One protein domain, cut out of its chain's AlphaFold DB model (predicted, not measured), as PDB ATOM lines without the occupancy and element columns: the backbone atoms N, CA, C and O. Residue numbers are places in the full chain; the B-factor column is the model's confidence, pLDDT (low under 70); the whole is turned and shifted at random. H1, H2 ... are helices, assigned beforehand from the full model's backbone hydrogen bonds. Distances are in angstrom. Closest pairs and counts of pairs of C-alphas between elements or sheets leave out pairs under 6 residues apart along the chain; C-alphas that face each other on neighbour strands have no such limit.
ATOM      1  N   SER A  74     210.160 214.940 135.965       95.69
ATOM      2  CA  SER A  74     209.005 214.094 135.663       95.69
ATOM      3  C   SER A  74     207.919 214.241 136.724       95.69
ATOM      4  O   SER A  74     206.756 214.444 136.379       95.69
ATOM      5  N   GLU A  75     208.310 214.270 137.999       96.81
ATOM      6  CA  GLU A  75     207.399 214.518 139.113       96.81
ATOM      7  C   GLU A  75     206.728 215.889 138.980       96.81
ATOM      8  O   GLU A  75     205.506 215.989 139.081       96.81
ATOM      9  N   LEU A  76     207.497 216.946 138.694       96.94
ATOM     10  CA  LEU A  76     206.965 218.305 138.542       96.94
ATOM     11  C   LEU A  76     206.010 218.445 137.348       96.94
ATOM     12  O   LEU A  76     205.045 219.203 137.426       96.94
ATOM     13  N   LEU A  77     206.261 217.734 136.245       94.62
ATOM     14  CA  LEU A  77     205.387 217.757 135.069       94.62
ATOM     15  C   LEU A  77     204.060 217.018 135.289       94.62
ATOM     16  O   LEU A  77     203.061 217.397 134.670       94.62
ATOM     17  N   ASP A  78     204.055 216.002 136.154       93.25
ATOM     18  CA  ASP A  78     202.877 215.189 136.474       93.25
ATOM     19  C   ASP A  78     202.028 215.779 137.617       93.25
ATOM     20  O   ASP A  78     200.864 215.403 137.796       93.25
ATOM     21  N   MET A  79     202.575 216.727 138.384       94.12
ATOM     22  CA  MET A  79     201.852 217.402 139.459       94.12
ATOM     23  C   MET A  79     200.663 218.213 138.945       94.12
ATOM     24  O   MET A  79     200.766 219.041 138.041       94.12
ATOM     25  N   ASP A  80     199.527 218.062 139.625       87.56
ATOM     26  CA  ASP A  80     198.330 218.860 139.368       87.56
ATOM     27  C   ASP A  80     198.406 220.257 140.004       87.56
ATOM     28  O   ASP A  80     197.586 220.633 140.843       87.56
ATOM     29  N   ASN A  81     199.459 221.007 139.675       88.81
ATOM     30  CA  ASN A  81     199.745 222.293 140.292       88.81
ATOM     31  C   ASN A  81     200.535 223.210 139.349       88.81
ATOM     32  O   ASN A  81     201.665 222.907 138.980       88.81
ATOM     33  N   ILE A  82     199.987 224.385 139.024       89.00
ATOM     34  CA  ILE A  82     200.650 225.361 138.149       89.00
ATOM     35  C   ILE A  82     201.995 225.844 138.714       89.00
ATOM     36  O   ILE A  82     202.905 226.169 137.951       89.00
ATOM     37  N   PHE A  83     202.155 225.842 140.043       90.25
ATOM     38  CA  PHE A  83     203.416 226.186 140.695       90.25
ATOM     39  C   PHE A  83     204.517 225.152 140.428       90.25
ATOM     40  O   PHE A  83     205.684 225.528 140.434       90.25
ATOM     41  N   ALA A  84     204.183 223.894 140.120       95.56
ATOM     42  CA  ALA A  84     205.181 222.891 139.756       95.56
ATOM     43  C   ALA A  84     205.920 223.278 138.462       95.56
ATOM     44  O   ALA A  84     207.140 223.146 138.382       95.56
ATOM     45  N   TYR A  85     205.221 223.889 137.497       95.81
ATOM     46  CA  TYR A  85     205.856 224.439 136.296       95.81
ATOM     47  C   TYR A  85     206.749 225.650 136.591       95.81
ATOM     48  O   TYR A  85     207.752 225.843 135.907       95.81
ATOM     49  N   ILE A  86     206.420 226.456 137.611       94.50
ATOM     50  CA  ILE A  86     207.290 227.554 138.072       94.50
ATOM     51  C   ILE A  86     208.561 226.977 138.700       94.50
ATOM     52  O   ILE A  86     209.654 227.410 138.349       94.50
ATOM     53  N   VAL A  87     208.435 225.969 139.570       96.06
ATOM     54  CA  VAL A  87     209.587 225.278 140.171       96.06
ATOM     55  C   VAL A  87     210.475 224.673 139.086       96.06
ATOM     56  O   VAL A  87     211.688 224.866 139.118       96.06
ATOM     57  N   LEU A  88     209.885 224.009 138.089       97.19
ATOM     58  CA  LEU A  88     210.633 223.451 136.967       97.19
ATOM     59  C   LEU A  88     211.345 224.547 136.162       97.19
ATOM     60  O   LEU A  88     212.515 224.394 135.824       97.19
ATOM     61  N   ALA A  89     210.693 225.688 135.915       96.44
ATOM     62  CA  ALA A  89     211.349 226.833 135.291       96.44
ATOM     63  C   ALA A  89     212.536 227.338 136.131       96.44
ATOM     64  O   ALA A  89     213.590 227.617 135.566       96.44
ATOM     65  N   CYS A  90     212.422 227.394 137.465       95.44
ATOM     66  CA  CYS A  90     213.548 227.721 138.350       95.44
ATOM     67  C   CYS A  90     214.701 226.719 138.220       95.44
ATOM     68  O   CYS A  90     215.855 227.141 138.163       95.44
ATOM     69  N   GLN A  91     214.412 225.415 138.124       96.19
ATOM     70  CA  GLN A  91     215.448 224.405 137.881       96.19
ATOM     71  C   GLN A  91     216.188 224.677 136.565       96.19
ATOM     72  O   GLN A  91     217.414 224.628 136.546       96.19
ATOM     73  N   LYS A  92     215.464 225.009 135.486       95.75
ATOM     74  CA  LYS A  92     216.061 225.265 134.162       95.75
ATOM     75  C   LYS A  92     216.806 226.592 134.076       95.75
ATOM     76  O   LYS A  92     217.812 226.678 133.384       95.75
ATOM     77  N   ALA A  93     216.375 227.609 134.818       94.00
ATOM     78  CA  ALA A  93     217.097 228.878 134.903       94.00
ATOM     79  C   ALA A  93     218.505 228.700 135.493       94.00
ATOM     80  O   ALA A  93     219.430 229.416 135.125       94.00
ATOM     81  N   LEU A  94     218.712 227.705 136.365       92.25
ATOM     82  CA  LEU A  94     220.049 227.386 136.870       92.25
ATOM     83  C   LEU A  94     220.970 226.764 135.813       92.25
ATOM     84  O   LEU A  94     222.179 226.719 136.049       92.25
ATOM     85  N   ASP A  95     220.435 226.299 134.684       90.25
ATOM     86  CA  ASP A  95     221.200 225.790 133.542       90.25
ATOM     87  C   ASP A  95     221.513 226.889 132.507       90.25
ATOM     88  O   ASP A  95     222.251 226.640 131.550       90.25
ATOM     89  N   GLU A  96     221.019 228.120 132.706       88.69
ATOM     90  CA  GLU A  96     221.340 229.267 131.852       88.69
ATOM     91  C   GLU A  96     222.863 229.484 131.789       88.69
ATOM     92  O   GLU A  96     223.582 229.344 132.782       88.69
ATOM     93  N   ASP A  97     223.371 229.742 130.581       88.31
ATOM     94  CA  ASP A  97     224.800 229.816 130.241       88.31
ATOM     95  C   ASP A  97     225.628 228.527 130.514       88.31
ATOM     96  O   ASP A  97     226.841 228.519 130.279       88.31
ATOM     97  N   LYS A  98     225.008 227.417 130.950       91.69
ATOM     98  CA  LYS A  98     225.653 226.091 131.097       91.69
ATOM     99  C   LYS A  98     225.308 225.128 129.965       91.69
ATOM    100  O   LYS A  98     226.113 224.249 129.656       91.69
ATOM    101  N   VAL A  99     224.134 225.293 129.359       93.69
ATOM    102  CA  VAL A  99     223.666 224.517 128.202       93.69
ATOM    103  C   VAL A  99     223.508 225.413 126.966       93.69
ATOM    104  O   VAL A  99     223.389 226.634 127.104       93.69
ATOM    105  N   PRO A 100     223.509 224.855 125.742       95.31
ATOM    106  CA  PRO A 100     223.208 225.621 124.536       95.31
ATOM    107  C   PRO A 100     221.827 226.287 124.608       95.31
ATOM    108  O   PRO A 100     220.869 225.681 125.085       95.31
ATOM    109  N   GLU A 101     221.683 227.493 124.047       93.56
ATOM    110  CA  GLU A 101     220.390 228.207 124.029       93.56
ATOM    111  C   GLU A 101     219.263 227.379 123.395       93.56
ATOM    112  O   GLU A 101     218.118 227.455 123.830       93.56
ATOM    113  N   GLN A 102     219.596 226.546 122.404       94.12
ATOM    114  CA  GLN A 102     218.652 225.634 121.765       94.12
ATOM    115  C   GLN A 102     218.092 224.593 122.746       94.12
ATOM    116  O   GLN A 102     216.895 224.319 122.732       94.12
ATOM    117  N   GLU A 103     218.934 224.050 123.625       95.31
ATOM    118  CA  GLU A 103     218.515 223.081 124.640       95.31
ATOM    119  C   GLU A 103     217.602 223.750 125.678       95.31
ATOM    120  O   GLU A 103     216.519 223.247 125.980       95.31
ATOM    121  N   LEU A 104     217.972 224.946 126.151       95.00
ATOM    122  CA  LEU A 104     217.133 225.730 127.062       95.00
ATOM    123  C   LEU A 104     215.782 226.104 126.415       95.00
ATOM    124  O   LEU A 104     214.739 226.091 127.074       95.00
ATOM    125  N   ALA A 105     215.766 226.375 125.105       94.06
ATOM    126  CA  ALA A 105     214.548 226.631 124.335       94.06
ATOM    127  C   ALA A 105     213.612 225.424 124.267       94.06
ATOM    128  O   ALA A 105     212.387 225.571 124.360       94.06
ATOM    129  N   GLU A 106     214.175 224.231 124.090       93.81
ATOM    130  CA  GLU A 106     213.428 222.974 124.065       93.81
ATOM    131  C   GLU A 106     212.819 222.672 125.436       93.81
ATOM    132  O   GLU A 106     211.636 222.321 125.525       93.81
ATOM    133  N   GLN A 107     213.570 222.909 126.512       94.75
ATOM    134  CA  GLN A 107     213.062 222.805 127.881       94.75
ATOM    135  C   GLN A 107     211.918 223.801 128.126       94.75
ATOM    136  O   GLN A 107     210.835 223.412 128.570       94.75
ATOM    137  N   ARG A 108     212.094 225.072 127.736       95.19
ATOM    138  CA  ARG A 108     211.046 226.104 127.809       95.19
ATOM    139  C   ARG A 108     209.779 225.692 127.051       95.19
ATOM    140  O   ARG A 108     208.664 225.848 127.546       95.19
ATOM    141  N   SER A 109     209.946 225.123 125.860       92.81
ATOM    142  CA  SER A 109     208.843 224.629 125.027       92.81
ATOM    143  C   SER A 109     208.128 223.433 125.647       92.81
ATOM    144  O   SER A 109     206.905 223.348 125.564       92.81
ATOM    145  N   THR A 110     208.866 222.541 126.307       93.19
ATOM    146  CA  THR A 110     208.307 221.389 127.027       93.19
ATOM    147  C   THR A 110     207.409 221.836 128.178       93.19
ATOM    148  O   THR A 110     206.270 221.377 128.264       93.19
ATOM    149  N   ILE A 111     207.864 222.787 129.001       95.44
ATOM    150  CA  ILE A 111     207.070 223.341 130.111       95.44
ATOM    151  C   ILE A 111     205.771 223.970 129.582       95.44
ATOM    152  O   ILE A 111     204.681 223.648 130.055       95.44
ATOM    153  N   ALA A 112     205.877 224.829 128.561       92.56
ATOM    154  CA  ALA A 112     204.723 225.485 127.945       92.56
ATOM    155  C   ALA A 112     203.709 224.475 127.383       92.56
ATOM    156  O   ALA A 112     202.506 224.607 127.611       92.56
ATOM    157  N   ARG A 113     204.198 223.449 126.675       91.19
ATOM    158  CA  ARG A 113     203.366 222.392 126.094       91.19
ATOM    159  C   ARG A 113     202.588 221.646 127.163       91.19
ATOM    160  O   ARG A 113     201.370 221.528 127.058       91.19
ATOM    161  N   ARG A 114     203.293 221.177 128.193       92.31
ATOM    162  CA  ARG A 114     202.711 220.372 129.266       92.31
ATOM    163  C   ARG A 114     201.623 221.133 130.005       92.31
ATOM    164  O   ARG A 114     200.542 220.580 130.180       92.31
ATOM    165  N   LEU A 115     201.849 222.412 130.322       91.81
ATOM    166  CA  LEU A 115     200.826 223.265 130.928       91.81
ATOM    167  C   LEU A 115     199.536 223.306 130.091       91.81
ATOM    168  O   LEU A 115     198.447 223.144 130.642       91.81
ATOM    169  N   ILE A 116     199.649 223.510 128.774       88.56
ATOM    170  CA  ILE A 116     198.482 223.613 127.886       88.56
ATOM    171  C   ILE A 116     197.768 222.262 127.748       88.56
ATOM    172  O   ILE A 116     196.543 222.198 127.829       88.56
ATOM    173  N   GLU A 117     198.524 221.173 127.599       89.00
ATOM    174  CA  GLU A 117     197.991 219.813 127.456       89.00
ATOM    175  C   GLU A 117     197.186 219.346 128.675       89.00
ATOM    176  O   GLU A 117     196.276 218.528 128.518       89.00
ATOM    177  N   THR A 118     197.450 219.888 129.873       87.56
ATOM    178  CA  THR A 118     196.643 219.563 131.061       87.56
ATOM    179  C   THR A 118     195.157 219.866 130.862       87.56
ATOM    180  O   THR A 118     194.322 219.165 131.425       87.56
ATOM    181  N   ASN A 119     194.811 220.892 130.070       86.00
ATOM    182  CA  ASN A 119     193.446 221.405 129.902       86.00
ATOM    183  C   ASN A 119     192.730 221.765 131.226       86.00
ATOM    184  O   ASN A 119     191.500 221.812 131.275       86.00
ATOM    185  N   LYS A 120     193.480 222.024 132.309       88.94
ATOM    186  CA  LYS A 120     192.916 222.309 133.644       88.94
ATOM    187  C   LYS A 120     192.763 223.794 133.953       88.94
ATOM    188  O   LYS A 120     191.961 224.165 134.806       88.94
ATOM    189  N   TYR A 121     193.530 224.640 133.275       88.38
ATOM    190  CA  TYR A 121     193.583 226.073 133.545       88.38
ATOM    191  C   TYR A 121     192.825 226.861 132.482       88.38
ATOM    192  O   TYR A 121     192.819 226.514 131.301       88.38
ATOM    193  N   SER A 122     192.184 227.949 132.908       87.31
ATOM    194  CA  SER A 122     191.591 228.907 131.983       87.31
ATOM    195  C   SER A 122     192.676 229.681 131.227       87.31
ATOM    196  O   SER A 122     193.868 229.625 131.538       87.31
ATOM    197  N   LYS A 123     192.248 230.427 130.208       82.44
ATOM    198  CA  LYS A 123     193.147 231.125 129.288       82.44
ATOM    199  C   LYS A 123     194.062 232.143 129.983       82.44
ATOM    200  O   LYS A 123     195.243 232.198 129.655       82.44
ATOM    201  N   ASP A 124     193.543 232.921 130.931       85.19
ATOM    202  CA  ASP A 124     194.301 234.030 131.529       85.19
ATOM    203  C   ASP A 124     195.501 233.552 132.372       85.19
ATOM    204  O   ASP A 124     196.610 234.015 132.103       85.19
ATOM    205  N   PRO A 125     195.363 232.577 133.301       87.81
ATOM    206  CA  PRO A 125     196.513 231.994 133.997       87.81
ATOM    207  C   PRO A 125     197.567 231.405 133.056       87.81
ATOM    208  O   PRO A 125     198.761 231.581 133.290       87.81
ATOM    209  N   ILE A 126     197.138 230.745 131.971       87.94
ATOM    210  CA  ILE A 126     198.054 230.197 130.963       87.94
ATOM    211  C   ILE A 126     198.830 231.331 130.288       87.94
ATOM    212  O   ILE A 126     200.052 231.254 130.203       87.94
ATOM    213  N   ILE A 127     198.161 232.406 129.853       84.00
ATOM    214  CA  ILE A 127     198.832 233.571 129.253       84.00
ATOM    215  C   ILE A 127     199.856 234.160 130.224       84.00
ATOM    216  O   ILE A 127     201.013 234.342 129.846       84.00
ATOM    217  N   SER A 128     199.446 234.445 131.462       88.25
ATOM    218  CA  SER A 128     200.332 235.027 132.473       88.25
ATOM    219  C   SER A 128     201.558 234.150 132.718       88.25
ATOM    220  O   SER A 128     202.672 234.668 132.786       88.25
ATOM    221  N   PHE A 129     201.373 232.829 132.775       91.94
ATOM    222  CA  PHE A 129     202.478 231.891 132.928       91.94
ATOM    223  C   PHE A 129     203.403 231.871 131.706       91.94
ATOM    224  O   PHE A 129     204.617 231.884 131.867       91.94
ATOM    225  N   LEU A 130     202.871 231.862 130.482       89.38
ATOM    226  CA  LEU A 130     203.695 231.831 129.269       89.38
ATOM    227  C   LEU A 130     204.510 233.119 129.085       89.38
ATOM    228  O   LEU A 130     205.666 233.055 128.665       89.38
ATOM    229  N   VAL A 131     203.937 234.276 129.439       86.75
ATOM    230  CA  VAL A 131     204.663 235.558 129.488       86.75
ATOM    231  C   VAL A 131     205.779 235.488 130.527       86.75
ATOM    232  O   VAL A 131     206.926 235.787 130.199       86.75
ATOM    233  N   PHE A 132     205.467 235.033 131.746       92.00
ATOM    234  CA  PHE A 132     206.465 234.802 132.789       92.00
ATOM    235  C   PHE A 132     207.588 233.892 132.286       92.00
ATOM    236  O   PHE A 132     208.749 234.267 132.362       92.00
ATOM    237  N   LEU A 133     207.253 232.739 131.707       93.00
ATOM    238  CA  LEU A 133     208.216 231.737 131.271       93.00
ATOM    239  C   LEU A 133     209.150 232.275 130.177       93.00
ATOM    240  O   LEU A 133     210.350 232.016 130.218       93.00
ATOM    241  N   LYS A 134     208.618 233.049 129.222       89.44
ATOM    242  CA  LYS A 134     209.414 233.723 128.184       89.44
ATOM    243  C   LYS A 134     210.395 234.735 128.779       89.44
ATOM    244  O   LYS A 134     211.519 234.835 128.298       89.44
ATOM    245  N   SER A 135     209.961 235.502 129.778       88.88
ATOM    246  CA  SER A 135     210.793 236.508 130.445       88.88
ATOM    247  C   SER A 135     211.792 235.904 131.430       88.88
ATOM    248  O   SER A 135     212.862 236.470 131.618       88.88
ATOM    249  N   PHE A 136     211.436 234.787 132.061       92.19
ATOM    250  CA  PHE A 136     212.219 234.140 133.107       92.19
ATOM    251  C   PHE A 136     213.312 233.234 132.535       92.19
ATOM    252  O   PHE A 136     214.439 233.279 133.008       92.19
ATOM    253  N   LEU A 137     213.000 232.451 131.495       92.31
ATOM    254  CA  LEU A 137     213.986 231.689 130.727       92.31
ATOM    255  C   LEU A 137     214.386 232.496 129.495       92.31
ATOM    256  O   LEU A 137     213.792 232.362 128.411       92.31
ATOM    257  N   PHE A 138     215.362 233.380 129.700       85.44
ATOM    258  CA  PHE A 138     215.831 234.290 128.672       85.44
ATOM    259  C   PHE A 138     216.678 233.556 127.630       85.44
ATOM    260  O   PHE A 138     217.532 232.732 127.935       85.44
ATOM    261  N   ILE A 139     216.414 233.866 126.364       89.88
ATOM    262  CA  ILE A 139     217.136 233.325 125.214       89.88
ATOM    263  C   ILE A 139     217.539 234.522 124.368       89.88
ATOM    264  O   ILE A 139     216.687 235.370 124.088       89.88
ATOM    265  N   ARG A 140     218.814 234.644 123.991       89.06
ATOM    266  CA  ARG A 140     219.299 235.822 123.255       89.06
ATOM    267  C   ARG A 140     218.944 235.728 121.780       89.06
ATOM    268  O   ARG A 140     218.648 236.753 121.156       89.06
ATOM    269  N   ASP A 141     218.945 234.519 121.229       92.25
ATOM    270  CA  ASP A 141     218.609 234.288 119.835       92.25
ATOM    271  C   ASP A 141     217.165 234.726 119.506       92.25
ATOM    272  O   ASP A 141     216.168 234.304 120.108       92.25
ATOM    273  N   LYS A 142     217.051 235.631 118.529       90.06
ATOM    274  CA  LYS A 142     215.766 236.207 118.110       90.06
ATOM    275  C   LYS A 142     214.911 235.216 117.328       90.06
ATOM    276  O   LYS A 142     213.688 235.284 117.425       90.06
ATOM    277  N   GLU A 143     215.535 234.334 116.554       91.19
ATOM    278  CA  GLU A 143     214.844 233.313 115.775       91.19
ATOM    279  C   GLU A 143     214.222 232.278 116.714       91.19
ATOM    280  O   GLU A 143     213.025 232.009 116.617       91.19
ATOM    281  N   ILE A 144     214.973 231.806 117.714       90.81
ATOM    282  CA  ILE A 144     214.463 230.878 118.733       90.81
ATOM    283  C   ILE A 144     213.263 231.476 119.483       90.81
ATOM    284  O   ILE A 144     212.237 230.815 119.669       90.81
ATOM    285  N   ASN A 145     213.347 232.745 119.892       88.88
ATOM    286  CA  ASN A 145     212.221 233.415 120.548       88.88
ATOM    287  C   ASN A 145     211.008 233.589 119.629       88.88
ATOM    288  O   ASN A 145     209.878 233.383 120.070       88.88
ATOM    289  N   SER A 146     211.228 233.935 118.359       88.31
ATOM    290  CA  SER A 146     210.149 234.036 117.374       88.31
ATOM    291  C   SER A 146     209.472 232.683 117.142       88.31
ATOM    292  O   SER A 146     208.245 232.614 117.061       88.31
ATOM    293  N   ASN A 147     210.247 231.597 117.092       88.19
ATOM    294  CA  ASN A 147     209.723 230.237 116.959       88.19
ATOM    295  C   ASN A 147     208.848 229.855 118.160       88.19
ATOM    296  O   ASN A 147     207.787 229.255 117.989       88.19
ATOM    297  N   PHE A 148     209.242 230.261 119.370       89.06
ATOM    298  CA  PHE A 148     208.443 230.049 120.577       89.06
ATOM    299  C   PHE A 148     207.117 230.828 120.550       89.06
ATOM    300  O   PHE A 148     206.066 230.269 120.868       89.06
ATOM    301  N   ASP A 149     207.133 232.087 120.101       86.81
ATOM    302  CA  ASP A 149     205.912 232.890 119.941       86.81
ATOM    303  C   ASP A 149     204.949 232.268 118.914       86.81
ATOM    304  O   ASP A 149     203.740 232.202 119.150       86.81
ATOM    305  N   GLN A 150     205.477 231.772 117.788       85.75
ATOM    306  CA  GLN A 150     204.687 231.075 116.768       85.75
ATOM    307  C   GLN A 150     204.104 229.760 117.289       85.75
ATOM    308  O   GLN A 150     202.928 229.477 117.052       85.75
ATOM    309  N   TYR A 151     204.898 228.977 118.020       81.88
ATOM    310  CA  TYR A 151     204.451 227.742 118.653       81.88
ATOM    311  C   TYR A 151     203.264 227.994 119.595       81.88
ATOM    312  O   TYR A 151     202.229 227.334 119.483       81.88
ATOM    313  N   ILE A 152     203.366 229.002 120.464       79.94
ATOM    314  CA  ILE A 152     202.287 229.367 121.391       79.94
ATOM    315  C   ILE A 152     201.039 229.823 120.635       79.94
ATOM    316  O   ILE A 152     199.930 229.393 120.962       79.94
ATOM    317  N   TYR A 153     201.196 230.639 119.594       82.62
ATOM    318  CA  TYR A 153     200.073 231.058 118.758       82.62
ATOM    319  C   TYR A 153     199.347 229.857 118.132       82.62
ATOM    320  O   TYR A 153     198.120 229.788 118.173       82.62
ATOM    321  N   GLN A 154     200.081 228.874 117.606       81.44
ATOM    322  CA  GLN A 154     199.497 227.680 116.986       81.44
ATOM    323  C   GLN A 154     198.765 226.789 117.995       81.44
ATOM    324  O   GLN A 154     197.605 226.442 117.773       81.44
ATOM    325  N   VAL A 155     199.408 226.452 119.117       71.50
ATOM    326  CA  VAL A 155     198.832 225.550 120.133       71.50
ATOM    327  C   VAL A 155     197.593 226.154 120.796       71.50
ATOM    328  O   VAL A 155     196.704 225.436 121.244       71.50
ATOM    329  N   THR A 156     197.480 227.479 120.797       70.50
ATOM    330  CA  THR A 156     196.339 228.195 121.383       70.50
ATOM    331  C   THR A 156     195.237 228.500 120.365       70.50
ATOM    332  O   THR A 156     194.321 229.270 120.658       70.50
ATOM    333  N   GLY A 157     195.306 227.935 119.154       70.69
ATOM    334  CA  GLY A 157     194.311 228.159 118.101       70.69
ATOM    335  C   GLY A 157     194.270 229.607 117.605       70.69
ATOM    336  O   GLY A 157     193.206 230.120 117.268       70.69
TER     337      GLY A 157
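AT A GLANCE: This is residues 74 to 157 of the 170 residues of an uncharacterized protein of Sphingobacterium kitahiroshimense (UniProt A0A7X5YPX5). Four helices, H2 to H5, lie side by side with their long axes nearly aligned, the longest, H3, in the middle and H2, H4 and H5 packed on it. The short H1 packs on the first part of H2. The printed part has 84 residues, with five named helices in the order H1 to H5 and no named strand; the class is all helix. It is compact, with a radius of gyration of the C-alphas of 12.2 A, and rounded, spanning 32 by 28 by 17 A.

HOW THE PARTS SIT: H3, residues 101 to 117, touches H2, residues 82 to 93, closest at the C-alphas of Ile 111 and Tyr 85, 6.4 A apart; this helical hairpin has a shallow tilt of 5 degrees, opposite ways. H3 also forms a helical hairpin with H4, residues 123 to 136: they touch, closest at the C-alphas of Ala 112 and Leu 130, 6.6 A, at a shallow tilt of 13 degrees, opposite ways. H2 and H4 only just touch, with 3 pairs of C-alphas within 8 A, closest at Ala 89 and Leu 133, 7.1 A. H2, H3 and H4 form an up and down bundle, each running against the one before it. H3 touches H5, residues 142 to 155, closest at the C-alphas of Ser 109 and Phe 148, 7.0 A, at a shallow tilt of 14 degrees, the same way. H4 and H5 are near each other, with 7 pairs of C-alphas within 10 A; H2 and H5 are apart. H1, residues 74 to 78, touches residues 84 to 88 of H2, closest at the C-alphas of Leu 76 and Ala 84, 5.1 A. Each O i to N i+4 pair is within hydrogen-bond range in H1, H3, H4 and H5; in H2 7 of 8 are.

IN THESE COORDINATES: H3 is 24.2 A long, from C-alpha 101 at (220.390, 228.207, 124.029). H5 is 20.1 A, H4 19.7 A, H2 17.1 A and H1 6.3 A. H1 begins at C-alpha 74 (209.005, 214.094, 135.663), and H5 ends at C-alpha 155 (198.832, 225.550, 120.133).

THE WHOLE: The C-alphas of Lys 98 and Ser 122 are farthest apart, 34.2 A. The printed part has no cut and no long link. Mean pLDDT of the printed part is 90.1; no printed residue is under 70.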